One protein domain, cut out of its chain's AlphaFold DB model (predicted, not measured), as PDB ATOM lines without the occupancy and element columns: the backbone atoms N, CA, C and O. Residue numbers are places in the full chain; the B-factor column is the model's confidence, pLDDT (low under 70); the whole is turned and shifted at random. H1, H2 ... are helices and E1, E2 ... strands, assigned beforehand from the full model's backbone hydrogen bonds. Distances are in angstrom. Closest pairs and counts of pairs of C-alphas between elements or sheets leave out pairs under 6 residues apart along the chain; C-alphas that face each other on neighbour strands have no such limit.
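This is residues 342 to 429 of the 506 residues of an uncharacterized protein of [Clostridium] citroniae WAL-17108 (UniProt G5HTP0). The model is a loose, open string of parts with little packing between them: the long helix H1 lies toward one end of the longest axis, the short helices H3 and H4 toward the other, and the short helix H2 between, while strand E1 runs as an arm along one side of the middle, its last residues toward the end where H1 lies. The unnamed stretch from residue 379 to residue 392 winds through the space between these parts, and residues 342 to 348, which include the first residues of E1, stick out at the free end of an arm. The printed part has 88 residues with one named strand and four named helices, in the order E1, H1, H2, H3, H4; under half of the residues are in named elements, and the class is mostly helix. The whole is loose, with a radius of gyration of the C-alphas of 16.2 A and spans of 43 by 34 by 29 A.

Strand E1 is residues 347 to 353, 19.4 A from first to last C-alpha; it begins at C-alpha 347, at (-1.479, -15.617, -37.531). Helix H1 is residues 363 to 378, the longest helix at 22.6 A; it begins at C-alpha 363, at (26.413, -37.136, -37.735), and its x falls to 4.273 at C-alpha 378. Helix H2 is residues 393 to 398, 8.3 A long. Helix H3 is residues 406 to 411, 8.8 A long. Helix H4 is residues 422 to 428, 10.2 A long, and ends at C-alpha 428, at (13.834, -25.934, -58.285).

Each two of the five named elements are apart, with no C-alpha of the one within 8 A of the other. This holds also for those that follow each other in the chain, such as E1 and H1. E1 pairs with no named strand. The centre of H2 is nearest to the mean of the C-alphas, at 11.1 A, and that of E1 follows at 12.4 A. The centres of H3, at 17.0 A, and H4, at 16.9 A, are farthest. In H1, H2, H3 and H4 every O i to N i+4 pair is within hydrogen-bond range.

The two C-alphas farthest apart are those of Glu 364 and Pro 413, at 44.6 A. The link from H1 to H2, with 14 residues between them, is long; those from E1 to H1, H2 to H3 and H3 to H4 are short. Residues 342 to 348, 356 to 364, 410 to 416 and 418 to 424 stand free; the body without them spans 38 by 23 by 21 A. The printed part has no cut. The mean pLDDT of the printed part is 90.2, and no printed residue is under 70.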
ATOM      1  N   LYS A 342       5.628 -10.107 -35.678       86.44
ATOM      2  CA  LYS A 342       5.493  -8.721 -35.229       86.44
ATOM      3  C   LYS A 342       4.375  -7.973 -35.954       86.44
ATOM      4  O   LYS A 342       3.712  -7.125 -35.365       86.44
ATOM      5  N   THR A 343       4.184  -8.259 -37.240       89.06
ATOM      6  CA  THR A 343       3.306  -7.473 -38.122       89.06
ATOM      7  C   THR A 343       1.961  -8.137 -38.413       89.06
ATOM      8  O   THR A 343       1.014  -7.444 -38.785       89.06
ATOM      9  N   ASN A 344       1.846  -9.456 -38.230       91.88
ATOM     10  CA  ASN A 344       0.621 -10.200 -38.493       91.88
ATOM     11  C   ASN A 344      -0.305 -10.222 -37.266       91.88
ATOM     12  O   ASN A 344       0.055 -10.702 -36.187       91.88
ATOM     13  N   ASP A 345      -1.526  -9.724 -37.445       91.00
ATOM     14  CA  ASP A 345      -2.542  -9.611 -36.397       91.00
ATOM     15  C   ASP A 345      -3.425 -10.859 -36.257       91.00
ATOM     16  O   ASP A 345      -4.178 -10.982 -35.289       91.00
ATOM     17  N   ARG A 346      -3.340 -11.793 -37.209       94.81
ATOM     18  CA  ARG A 346      -4.215 -12.965 -37.291       94.81
ATOM     19  C   ARG A 346      -3.490 -14.278 -37.045       94.81
ATOM     20  O   ARG A 346      -4.067 -15.172 -36.428       94.81
ATOM     21  N   TYR A 347      -2.276 -14.401 -37.554       95.19
ATOM     22  CA  TYR A 347      -1.479 -15.617 -37.531       95.19
ATOM     23  C   TYR A 347      -0.182 -15.399 -36.765       95.19
ATOM     24  O   TYR A 347       0.386 -14.308 -36.783       95.19
ATOM     25  N   LYS A 348       0.303 -16.469 -36.144       92.62
ATOM     26  CA  LYS A 348       1.626 -16.546 -35.530       92.62
ATOM     27  C   LYS A 348       2.305 -17.818 -36.014       92.62
ATOM     28  O   LYS A 348       1.694 -18.879 -35.992       92.62
ATOM     29  N   VAL A 349       3.561 -17.729 -36.424       94.50
ATOM     30  CA  VAL A 349       4.392 -18.893 -36.726       94.50
ATOM     31  C   VAL A 349       5.150 -19.311 -35.466       94.50
ATOM     32  O   VAL A 349       5.914 -18.521 -34.911       94.50
ATOM     33  N   GLU A 350       4.961 -20.555 -35.030       92.06
ATOM     34  CA  GLU A 350       5.751 -21.182 -33.966       92.06
ATOM     35  C   GLU A 350       6.856 -22.038 -34.579       92.06
ATOM     36  O   GLU A 350       6.603 -23.111 -35.132       92.06
ATOM     37  N   LEU A 351       8.093 -21.552 -34.481       91.94
ATOM     38  CA  LEU A 351       9.275 -22.230 -35.001       91.94
ATOM     39  C   LEU A 351       9.834 -23.211 -33.964       91.94
ATOM     40  O   LEU A 351      10.249 -22.815 -32.879       91.94
ATOM     41  N   THR A 352       9.886 -24.492 -34.322       90.12
ATOM     42  CA  THR A 352      10.576 -25.537 -33.562       90.12
ATOM     43  C   THR A 352      11.870 -25.930 -34.259       90.12
ATOM     44  O   THR A 352      11.861 -26.313 -35.430       90.12
ATOM     45  N   GLU A 353      12.968 -25.913 -33.507       90.06
ATOM     46  CA  GLU A 353      14.296 -26.297 -33.982       90.06
ATOM     47  C   GLU A 353      14.777 -27.585 -33.305       90.06
ATOM     48  O   GLU A 353      14.500 -27.821 -32.125       90.06
ATOM     49  N   TYR A 354      15.512 -28.426 -34.039       90.50
ATOM     50  CA  TYR A 354      16.191 -29.585 -33.445       90.50
ATOM     51  C   TYR A 354      17.540 -29.199 -32.836       90.50
ATOM     52  O   TYR A 354      17.903 -29.707 -31.775       90.50
ATOM     53  N   PHE A 355      18.264 -28.295 -33.491       89.19
ATOM     54  CA  PHE A 355      19.572 -27.821 -33.065       89.19
ATOM     55  C   PHE A 355      19.676 -26.309 -33.292       89.19
ATOM     56  O   PHE A 355      19.331 -25.856 -34.384       89.19
ATOM     57  N   PRO A 356      20.188 -25.528 -32.325       83.19
ATOM     58  CA  PRO A 356      20.506 -24.119 -32.536       83.19
ATOM     59  C   PRO A 356      21.515 -23.907 -33.676       83.19
ATOM     60  O   PRO A 356      22.423 -24.725 -33.855       83.19
ATOM     61  N   TYR A 357      21.416 -22.774 -34.387       78.88
ATOM     62  CA  TYR A 357      22.169 -22.466 -35.621       78.88
ATOM     63  C   TYR A 357      23.680 -22.752 -35.577       78.88
ATOM     64  O   TYR A 357      24.266 -23.213 -36.553       78.88
ATOM     65  N   ALA A 358      24.319 -22.493 -34.437       72.06
ATOM     66  CA  ALA A 358      25.764 -22.624 -34.261       72.06
ATOM     67  C   ALA A 358      26.178 -23.841 -33.413       72.06
ATOM     68  O   ALA A 358      27.319 -23.916 -32.949       72.06
ATOM     69  N   GLN A 359      25.265 -24.778 -33.151       80.00
ATOM     70  CA  GLN A 359      25.593 -25.952 -32.356       80.00
ATOM     71  C   GLN A 359      26.519 -26.897 -33.134       80.00
ATOM     72  O   GLN A 359      26.285 -27.235 -34.294       80.00
ATOM     73  N   ASN A 360      27.552 -27.398 -32.456       78.81
ATOM     74  CA  ASN A 360      28.329 -28.527 -32.951       78.81
ATOM     75  C   ASN A 360      27.521 -29.815 -32.761       78.81
ATOM     76  O   ASN A 360      27.332 -30.262 -31.631       78.81
ATOM     77  N   VAL A 361      27.068 -30.405 -33.866       84.00
ATOM     78  CA  VAL A 361      26.208 -31.597 -33.876       84.00
ATOM     79  C   VAL A 361      26.909 -32.724 -34.629       84.00
ATOM     80  O   VAL A 361      27.434 -32.528 -35.728       84.00
ATOM     81  N   SER A 362      26.943 -33.917 -34.040       87.00
ATOM     82  CA  SER A 362      27.528 -35.102 -34.668       87.00
ATOM     83  C   SER A 362      26.622 -35.692 -35.756       87.00
ATOM     84  O   SER A 362      25.407 -35.508 -35.746       87.00
ATOM     85  N   ASN A 363      27.195 -36.470 -36.681       86.75
ATOM     86  CA  ASN A 363      26.413 -37.136 -37.735       86.75
ATOM     87  C   ASN A 363      25.312 -38.053 -37.168       86.75
ATOM     88  O   ASN A 363      24.229 -38.127 -37.733       86.75
ATOM     89  N   GLU A 364      25.575 -38.734 -36.047       91.12
ATOM     90  CA  GLU A 364      24.583 -39.603 -35.403       91.12
ATOM     91  C   GLU A 364      23.405 -38.795 -34.839       91.12
ATOM     92  O   GLU A 364      22.254 -39.207 -34.970       91.12
ATOM     93  N   GLU A 365      23.669 -37.634 -34.237       90.56
ATOM     94  CA  GLU A 365      22.617 -36.733 -33.755       90.56
ATOM     95  C   GLU A 365      21.780 -36.190 -34.918       90.56
ATOM     96  O   GLU A 365      20.550 -36.230 -34.846       90.56
ATOM     97  N   TRP A 366      22.424 -35.785 -36.016       91.38
ATOM     98  CA  TRP A 366      21.753 -35.362 -37.248       91.38
ATOM     99  C   TRP A 366      20.833 -36.441 -37.828       91.38
ATOM    100  O   TRP A 366      19.651 -36.185 -38.079       91.38
ATOM    101  N   ASP A 367      21.340 -37.665 -37.995       90.12
ATOM    102  CA  ASP A 367      20.560 -38.790 -38.520       90.12
ATOM    103  C   ASP A 367      19.365 -39.114 -37.609       90.12
ATOM    104  O   ASP A 367      18.251 -39.366 -38.084       90.12
ATOM    105  N   ASN A 368      19.567 -39.058 -36.289       93.56
ATOM    106  CA  ASN A 368      18.505 -39.265 -35.310       93.56
ATOM    107  C   ASN A 368      17.445 -38.154 -35.356       93.56
ATOM    108  O   ASN A 368      16.255 -38.455 -35.251       93.56
ATOM    109  N   ALA A 369      17.832 -36.891 -35.548       93.56
ATOM    110  CA  ALA A 369      16.889 -35.784 -35.707       93.56
ATOM    111  C   ALA A 369      16.006 -35.965 -36.949       93.56
ATOM    112  O   ALA A 369      14.778 -35.897 -36.849       93.56
ATOM    113  N   ILE A 370      16.608 -36.314 -38.092       93.50
ATOM    114  CA  ILE A 370      15.879 -36.622 -39.332       93.50
ATOM    115  C   ILE A 370      14.936 -37.815 -39.129       93.50
ATOM    116  O   ILE A 370      13.783 -37.784 -39.571       93.50
ATOM    117  N   LEU A 371      15.388 -38.878 -38.458       92.94
ATOM    118  CA  LEU A 371      14.559 -40.049 -38.162       92.94
ATOM    119  C   LEU A 371      13.365 -39.692 -37.264       92.94
ATOM    120  O   LEU A 371      12.242 -40.136 -37.520       92.94
ATOM    121  N   ASN A 372      13.596 -38.882 -36.232       93.12
ATOM    122  CA  ASN A 372      12.561 -38.429 -35.308       93.12
ATOM    123  C   ASN A 372      11.516 -37.562 -36.019       93.12
ATOM    124  O   ASN A 372      10.322 -37.825 -35.875       93.12
ATOM    125  N   LEU A 373      11.949 -36.593 -36.833       94.56
ATOM    126  CA  LEU A 373      11.061 -35.768 -37.656       94.56
ATOM    127  C   LEU A 373      10.190 -36.632 -38.574       94.56
ATOM    128  O   LEU A 373       8.965 -36.548 -38.542       94.56
ATOM    129  N   ASN A 374      10.809 -37.544 -39.329       92.56
ATOM    130  CA  ASN A 374      10.078 -38.460 -40.205       92.56
ATOM    131  C   ASN A 374       9.072 -39.331 -39.433       92.56
ATOM    132  O   ASN A 374       7.985 -39.612 -39.932       92.56
ATOM    133  N   THR A 375       9.416 -39.761 -38.216       92.94
ATOM    134  CA  THR A 375       8.521 -40.559 -37.366       92.94
ATOM    135  C   THR A 375       7.300 -39.752 -36.920       92.94
ATOM    136  O   THR A 375       6.188 -40.279 -36.976       92.94
ATOM    137  N   ARG A 376       7.482 -38.477 -36.539       92.31
ATOM    138  CA  ARG A 376       6.384 -37.557 -36.188       92.31
ATOM    139  C   ARG A 376       5.421 -37.368 -37.358       92.31
ATOM    140  O   ARG A 376       4.226 -37.632 -37.207       92.31
ATOM    141  N   ILE A 377       5.959 -37.085 -38.544       92.81
ATOM    142  CA  ILE A 377       5.179 -36.938 -39.781       92.81
ATOM    143  C   ILE A 377       4.356 -38.203 -40.068       92.81
ATOM    144  O   ILE A 377       3.150 -38.129 -40.296       92.81
ATOM    145  N   ILE A 378       4.973 -39.388 -39.991       90.38
ATOM    146  CA  ILE A 378       4.273 -40.670 -40.200       90.38
ATOM    147  C   ILE A 378       3.170 -40.891 -39.155       90.38
ATOM    148  O   ILE A 378       2.152 -41.517 -39.455       90.38
ATOM    149  N   SER A 379       3.354 -40.385 -37.934       92.25
ATOM    150  CA  SER A 379       2.357 -40.467 -36.863       92.25
ATOM    151  C   SER A 379       1.225 -39.436 -36.962       92.25
ATOM    152  O   SER A 379       0.327 -39.459 -36.122       92.25
ATOM    153  N   GLY A 380       1.223 -38.593 -38.001       90.12
ATOM    154  CA  GLY A 380       0.191 -37.585 -38.258       90.12
ATOM    155  C   GLY A 380       0.476 -36.210 -37.653       90.12
ATOM    156  O   GLY A 380      -0.398 -35.353 -37.693       90.12
ATOM    157  N   ASP A 381       1.676 -36.004 -37.111       91.81
ATOM    158  CA  ASP A 381       2.153 -34.732 -36.562       91.81
ATOM    159  C   ASP A 381       3.019 -34.024 -37.618       91.81
ATOM    160  O   ASP A 381       4.249 -34.000 -37.539       91.81
ATOM    161  N   MET A 382       2.360 -33.591 -38.695       91.31
ATOM    162  CA  MET A 382       2.969 -32.878 -39.819       91.31
ATOM    163  C   MET A 382       2.911 -31.371 -39.542       91.31
ATOM    164  O   MET A 382       1.812 -30.887 -39.274       91.31
ATOM    165  N   PRO A 383       4.037 -30.637 -39.610       94.81
ATOM    166  CA  PRO A 383       4.007 -29.188 -39.465       94.81
ATOM    167  C   PRO A 383       3.356 -28.515 -40.679       94.81
ATOM    168  O   PRO A 383       3.365 -29.069 -41.780       94.81
ATOM    169  N   ASP A 384       2.844 -27.303 -40.482       96.62
ATOM    170  CA  ASP A 384       2.270 -26.478 -41.551       96.62
ATOM    171  C   ASP A 384       3.364 -25.973 -42.508       96.62
ATOM    172  O   ASP A 384       3.160 -25.906 -43.719       96.62
ATOM    173  N   ILE A 385       4.546 -25.655 -41.964       96.75
ATOM    174  CA  ILE A 385       5.718 -25.166 -42.697       96.75
ATOM    175  C   ILE A 385       6.936 -26.033 -42.351       96.75
ATOM    176  O   ILE A 385       7.242 -26.284 -41.183       96.75
ATOM    177  N   LEU A 386       7.675 -26.476 -43.370       95.50
ATOM    178  CA  LEU A 386       8.894 -27.264 -43.198       95.50
ATOM    179  C   LEU A 386      10.085 -26.565 -43.858       95.50
ATOM    180  O   LEU A 386      10.087 -26.353 -45.070       95.50
ATOM    181  N   ASP A 387      11.108 -26.240 -43.069       94.69
ATOM    182  CA  ASP A 387      12.381 -25.745 -43.593       94.69
ATOM    183  C   ASP A 387      13.158 -26.892 -44.249       94.69
ATOM    184  O   ASP A 387      13.559 -27.871 -43.610       94.69
ATOM    185  N   MET A 388      13.370 -26.755 -45.555       92.75
ATOM    186  CA  MET A 388      13.973 -27.784 -46.394       92.75
ATOM    187  C   MET A 388      15.500 -27.692 -46.477       92.75
ATOM    188  O   MET A 388      16.108 -28.556 -47.109       92.75
ATOM    189  N   SER A 389      16.133 -26.711 -45.824       88.31
ATOM    190  CA  SER A 389      17.577 -26.427 -45.931       88.31
ATOM    191  C   SER A 389      18.472 -27.639 -45.651       88.31
ATOM    192  O   SER A 389      19.547 -27.781 -46.236       88.31
ATOM    193  N   ASN A 390      18.025 -28.554 -44.786       88.56
ATOM    194  CA  ASN A 390      18.767 -29.759 -44.406       88.56
ATOM    195  C   ASN A 390      18.012 -31.061 -44.719       88.56
ATOM    196  O   ASN A 390      18.301 -32.108 -44.139       88.56
ATOM    197  N   LEU A 391      17.040 -31.015 -45.633       90.62
ATOM    198  CA  LEU A 391      16.190 -32.148 -45.994       90.62
ATOM    199  C   LEU A 391      16.222 -32.407 -47.505       90.62
ATOM    200  O   LEU A 391      16.428 -31.516 -48.321       90.62
ATOM    201  N   SER A 392      15.981 -33.657 -47.911       89.25
ATOM    202  CA  SER A 392      15.887 -33.990 -49.337       89.25
ATOM    203  C   SER A 392      14.503 -33.653 -49.887       89.25
ATOM    204  O   SER A 392      13.549 -34.407 -49.686       89.25
ATOM    205  N   VAL A 393      14.407 -32.564 -50.652       90.25
ATOM    206  CA  VAL A 393      13.166 -32.156 -51.333       90.25
ATOM    207  C   VAL A 393      12.583 -33.290 -52.180       90.25
ATOM    208  O   VAL A 393      11.384 -33.554 -52.106       90.25
ATOM    209  N   GLN A 394      13.418 -34.029 -52.920       86.06
ATOM    210  CA  GLN A 394      12.966 -35.127 -53.782       86.06
ATOM    211  C   GLN A 394      12.267 -36.238 -52.985       86.06
ATOM    212  O   GLN A 394      11.245 -36.765 -53.424       86.06
ATOM    213  N   ILE A 395      12.789 -36.592 -51.804       87.94
ATOM    214  CA  ILE A 395      12.197 -37.640 -50.961       87.94
ATOM    215  C   ILE A 395      10.838 -37.196 -50.414       87.94
ATOM    216  O   ILE A 395       9.894 -37.988 -50.419       87.94
ATOM    217  N   TYR A 396      10.726 -35.958 -49.929       92.25
ATOM    218  CA  TYR A 396       9.485 -35.457 -49.335       92.25
ATOM    219  C   TYR A 396       8.405 -35.223 -50.402       92.25
ATOM    220  O   TYR A 396       7.269 -35.671 -50.227       92.25
ATOM    221  N   LEU A 397       8.768 -34.649 -51.554       89.94
ATOM    222  CA  LEU A 397       7.856 -34.503 -52.689       89.94
ATOM    223  C   LEU A 397       7.390 -35.862 -53.227       89.94
ATOM    224  O   LEU A 397       6.194 -36.062 -53.427       89.94
ATOM    225  N   GLY A 398       8.303 -36.826 -53.403       87.56
ATOM    226  CA  GLY A 398       7.973 -38.171 -53.892       87.56
ATOM    227  C   GLY A 398       7.039 -38.958 -52.962       87.56
ATOM    228  O   GLY A 398       6.347 -39.875 -53.403       87.56
ATOM    229  N   LYS A 399       6.978 -38.580 -51.680       89.56
ATOM    230  CA  LYS A 399       6.011 -39.097 -50.697       89.56
ATOM    231  C   LYS A 399       4.679 -38.336 -50.684       89.56
ATOM    232  O   LYS A 399       3.781 -38.736 -49.950       89.56
ATOM    233  N   GLY A 400       4.543 -37.271 -51.474       90.94
ATOM    234  CA  GLY A 400       3.357 -36.413 -51.508       90.94
ATOM    235  C   GLY A 400       3.204 -35.535 -50.266       90.94
ATOM    236  O   GLY A 400       2.078 -35.232 -49.891       90.94
ATOM    237  N   LEU A 401       4.315 -35.185 -49.607       92.62
ATOM    238  CA  LEU A 401       4.324 -34.402 -48.366       92.62
ATOM    239  C   LEU A 401       4.506 -32.895 -48.588       92.62
ATOM    240  O   LEU A 401       4.390 -32.140 -47.630       92.62
ATOM    241  N   LEU A 402       4.820 -32.468 -49.813       95.19
ATOM    242  CA  LEU A 402       5.021 -31.064 -50.170       95.19
ATOM    243  C   LEU A 402       3.929 -30.625 -51.144       95.19
ATOM    244  O   LEU A 402       3.650 -31.322 -52.128       95.19
ATOM    245  N   GLU A 403       3.321 -29.483 -50.844       95.75
ATOM    246  CA  GLU A 403       2.287 -28.856 -51.663       95.75
ATOM    247  C   GLU A 403       2.913 -28.166 -52.886       95.75
ATOM    248  O   GLU A 403       4.063 -27.735 -52.852       95.75
ATOM    249  N   ASP A 404       2.165 -28.089 -53.987       96.19
ATOM    250  CA  ASP A 404       2.574 -27.300 -55.151       96.19
ATOM    251  C   ASP A 404       2.253 -25.823 -54.911       96.19
ATOM    252  O   ASP A 404       1.089 -25.468 -54.728       96.19
ATOM    253  N   LEU A 405       3.276 -24.967 -54.908       94.62
ATOM    254  CA  LEU A 405       3.129 -23.553 -54.569       94.62
ATOM    255  C   LEU A 405       2.754 -22.662 -55.760       94.62
ATOM    256  O   LEU A 405       2.284 -21.544 -55.539       94.62
ATOM    257  N   TYR A 406       2.872 -23.144 -57.006       92.69
ATOM    258  CA  TYR A 406       2.496 -22.356 -58.190       92.69
ATOM    259  C   TYR A 406       1.056 -21.817 -58.128       92.69
ATOM    260  O   TYR A 406       0.878 -20.612 -58.318       92.69
ATOM    261  N   PRO A 407       0.025 -22.627 -57.799       94.25
ATOM    262  CA  PRO A 407      -1.343 -22.127 -57.711       94.25
ATOM    263  C   PRO A 407      -1.515 -21.014 -56.677       94.25
ATOM    264  O   PRO A 407      -2.315 -20.112 -56.898       94.25
ATOM    265  N   TYR A 408      -0.786 -21.052 -55.560       93.69
ATOM    266  CA  TYR A 408      -0.882 -20.017 -54.530       93.69
ATOM    267  C   TYR A 408      -0.270 -18.710 -55.032       93.69
ATOM    268  O   TYR A 408      -0.922 -17.675 -54.956       93.69
ATOM    269  N   MET A 409       0.916 -18.775 -55.646       90.12
ATOM    270  CA  MET A 409       1.578 -17.605 -56.233       90.12
ATOM    271  C   MET A 409       0.753 -16.956 -57.352       90.12
ATOM    272  O   MET A 409       0.680 -15.738 -57.426       90.12
ATOM    273  N   GLU A 410       0.106 -17.749 -58.213       90.19
ATOM    274  CA  GLU A 410      -0.729 -17.227 -59.307       90.19
ATOM    275  C   GLU A 410      -1.985 -16.486 -58.819       90.19
ATOM    276  O   GLU A 410      -2.501 -15.610 -59.519       90.19
ATOM    277  N   HIS A 411      -2.509 -16.862 -57.648       93.19
ATOM    278  CA  HIS A 411      -3.731 -16.287 -57.081       93.19
ATOM    279  C   HIS A 411      -3.460 -15.218 -56.018       93.19
ATOM    280  O   HIS A 411      -4.416 -14.585 -55.558       93.19
ATOM    281  N   ASP A 412      -2.199 -15.006 -55.642       92.62
ATOM    282  CA  ASP A 412      -1.801 -13.992 -54.678       92.62
ATOM    283  C   ASP A 412      -1.506 -12.659 -55.392       92.62
ATOM    284  O   ASP A 412      -0.519 -12.551 -56.121       92.62
ATOM    285  N   PRO A 413      -2.343 -11.619 -55.216       91.69
ATOM    286  CA  PRO A 413      -2.136 -10.334 -55.875       91.69
ATOM    287  C   PRO A 413      -0.907  -9.565 -55.360       91.69
ATOM    288  O   PRO A 413      -0.522  -8.582 -55.995       91.69
ATOM    289  N   GLU A 414      -0.326  -9.961 -54.224       90.44
ATOM    290  CA  GLU A 414       0.893  -9.357 -53.676       90.44
ATOM    291  C   GLU A 414       2.162  -9.949 -54.306       90.44
ATOM    292  O   GLU A 414       3.214  -9.310 -54.281       90.44
ATOM    293  N   ILE A 415       2.059 -11.120 -54.944       86.94
ATOM    294  CA  ILE A 415       3.165 -11.783 -55.636       86.94
ATOM    295  C   ILE A 415       3.073 -11.506 -57.135       86.94
ATOM    296  O   ILE A 415       2.110 -11.853 -57.817       86.94
ATOM    297  N   ARG A 416       4.132 -10.918 -57.693       85.81
ATOM    298  CA  ARG A 416       4.283 -10.730 -59.138       85.81
ATOM    299  C   ARG A 416       5.465 -11.559 -59.608       85.81
ATOM    300  O   ARG A 416       6.596 -11.267 -59.247       85.81
ATOM    301  N   THR A 417       5.225 -12.585 -60.426       80.25
ATOM    302  CA  THR A 417       6.284 -13.500 -60.909       80.25
ATOM    303  C   THR A 417       7.433 -12.773 -61.612       80.25
ATOM    304  O   THR A 417       8.580 -13.187 -61.503       80.25
ATOM    305  N   GLU A 418       7.132 -11.646 -62.258       85.38
ATOM    306  CA  GLU A 418       8.087 -10.747 -62.917       85.38
ATOM    307  C   GLU A 418       9.064 -10.028 -61.968       85.38
ATOM    308  O   GLU A 418      10.082  -9.515 -62.432       85.38
ATOM    309  N   ASP A 419       8.794 -10.018 -60.657       88.00
ATOM    310  CA  ASP A 419       9.713  -9.495 -59.638       88.00
ATOM    311  C   ASP A 419      10.782 -10.539 -59.229       88.00
ATOM    312  O   ASP A 419      11.706 -10.221 -58.479       88.00
ATOM    313  N   TYR A 420      10.701 -11.771 -59.751       86.25
ATOM    314  CA  TYR A 420      11.592 -12.886 -59.421       86.25
ATOM    315  C   TYR A 420      12.365 -13.411 -60.637       86.25
ATOM    316  O   TYR A 420      12.008 -13.208 -61.798       86.25
ATOM    317  N   PHE A 421      13.437 -14.155 -60.366       88.38
ATOM    318  CA  PHE A 421      14.157 -14.907 -61.391       88.38
ATOM    319  C   PHE A 421      13.391 -16.188 -61.742       88.38
ATOM    320  O   PHE A 421      13.581 -17.223 -61.106       88.38
ATOM    321  N   GLU A 422      12.542 -16.138 -62.771       86.12
ATOM    322  CA  GLU A 422      11.713 -17.282 -63.200       86.12
ATOM    323  C   GLU A 422      12.533 -18.563 -63.436       86.12
ATOM    324  O   GLU A 422      12.124 -19.653 -63.043       86.12
ATOM    325  N   ASN A 423      13.745 -18.434 -63.984       88.75
ATOM    326  CA  ASN A 423      14.649 -19.561 -64.216       88.75
ATOM    327  C   ASN A 423      15.109 -20.257 -62.920       88.75
ATOM    328  O   ASN A 423      15.509 -21.420 -62.966       88.75
ATOM    329  N   VAL A 424      15.076 -19.572 -61.772       89.88
ATOM    330  CA  VAL A 424      15.342 -20.188 -60.463       89.88
ATOM    331  C   VAL A 424      14.164 -21.068 -60.060       89.88
ATOM    332  O   VAL A 424      14.385 -22.217 -59.686       89.88
ATOM    333  N   PHE A 425      12.926 -20.585 -60.207       89.12
ATOM    334  CA  PHE A 425      11.728 -21.390 -59.937       89.12
ATOM    335  C   PHE A 425      11.629 -22.603 -60.858       89.12
ATOM    336  O   PHE A 425      11.350 -23.706 -60.385       89.12
ATOM    337  N   GLU A 426      11.953 -22.447 -62.143       88.88
ATOM    338  CA  GLU A 426      12.061 -23.576 -63.073       88.88
ATOM    339  C   GLU A 426      13.099 -24.606 -62.605       88.88
ATOM    340  O   GLU A 426      12.825 -25.805 -62.628       88.88
ATOM    341  N   ALA A 427      14.273 -24.159 -62.146       88.69
ATOM    342  CA  ALA A 427      15.354 -25.046 -61.716       88.69
ATOM    343  C   ALA A 427      15.019 -25.846 -60.448       88.69
ATOM    344  O   ALA A 427      15.455 -26.990 -60.315       88.69
ATOM    345  N   ILE A 428      14.254 -25.261 -59.523       89.75
ATOM    346  CA  ILE A 428      13.834 -25.934 -58.285       89.75
ATOM    347  C   ILE A 428      12.510 -26.691 -58.427       89.75
ATOM    348  O   ILE A 428      12.109 -27.413 -57.510       89.75
ATOM    349  N   SER A 429      11.840 -26.557 -59.574       91.81
ATOM    350  CA  SER A 429      10.620 -27.297 -59.870       91.81
ATOM    351  C   SER A 429      10.919 -28.778 -60.090       91.81
ATOM    352  O   SER A 429      11.861 -29.160 -60.782       91.81
TER     353      SER A 429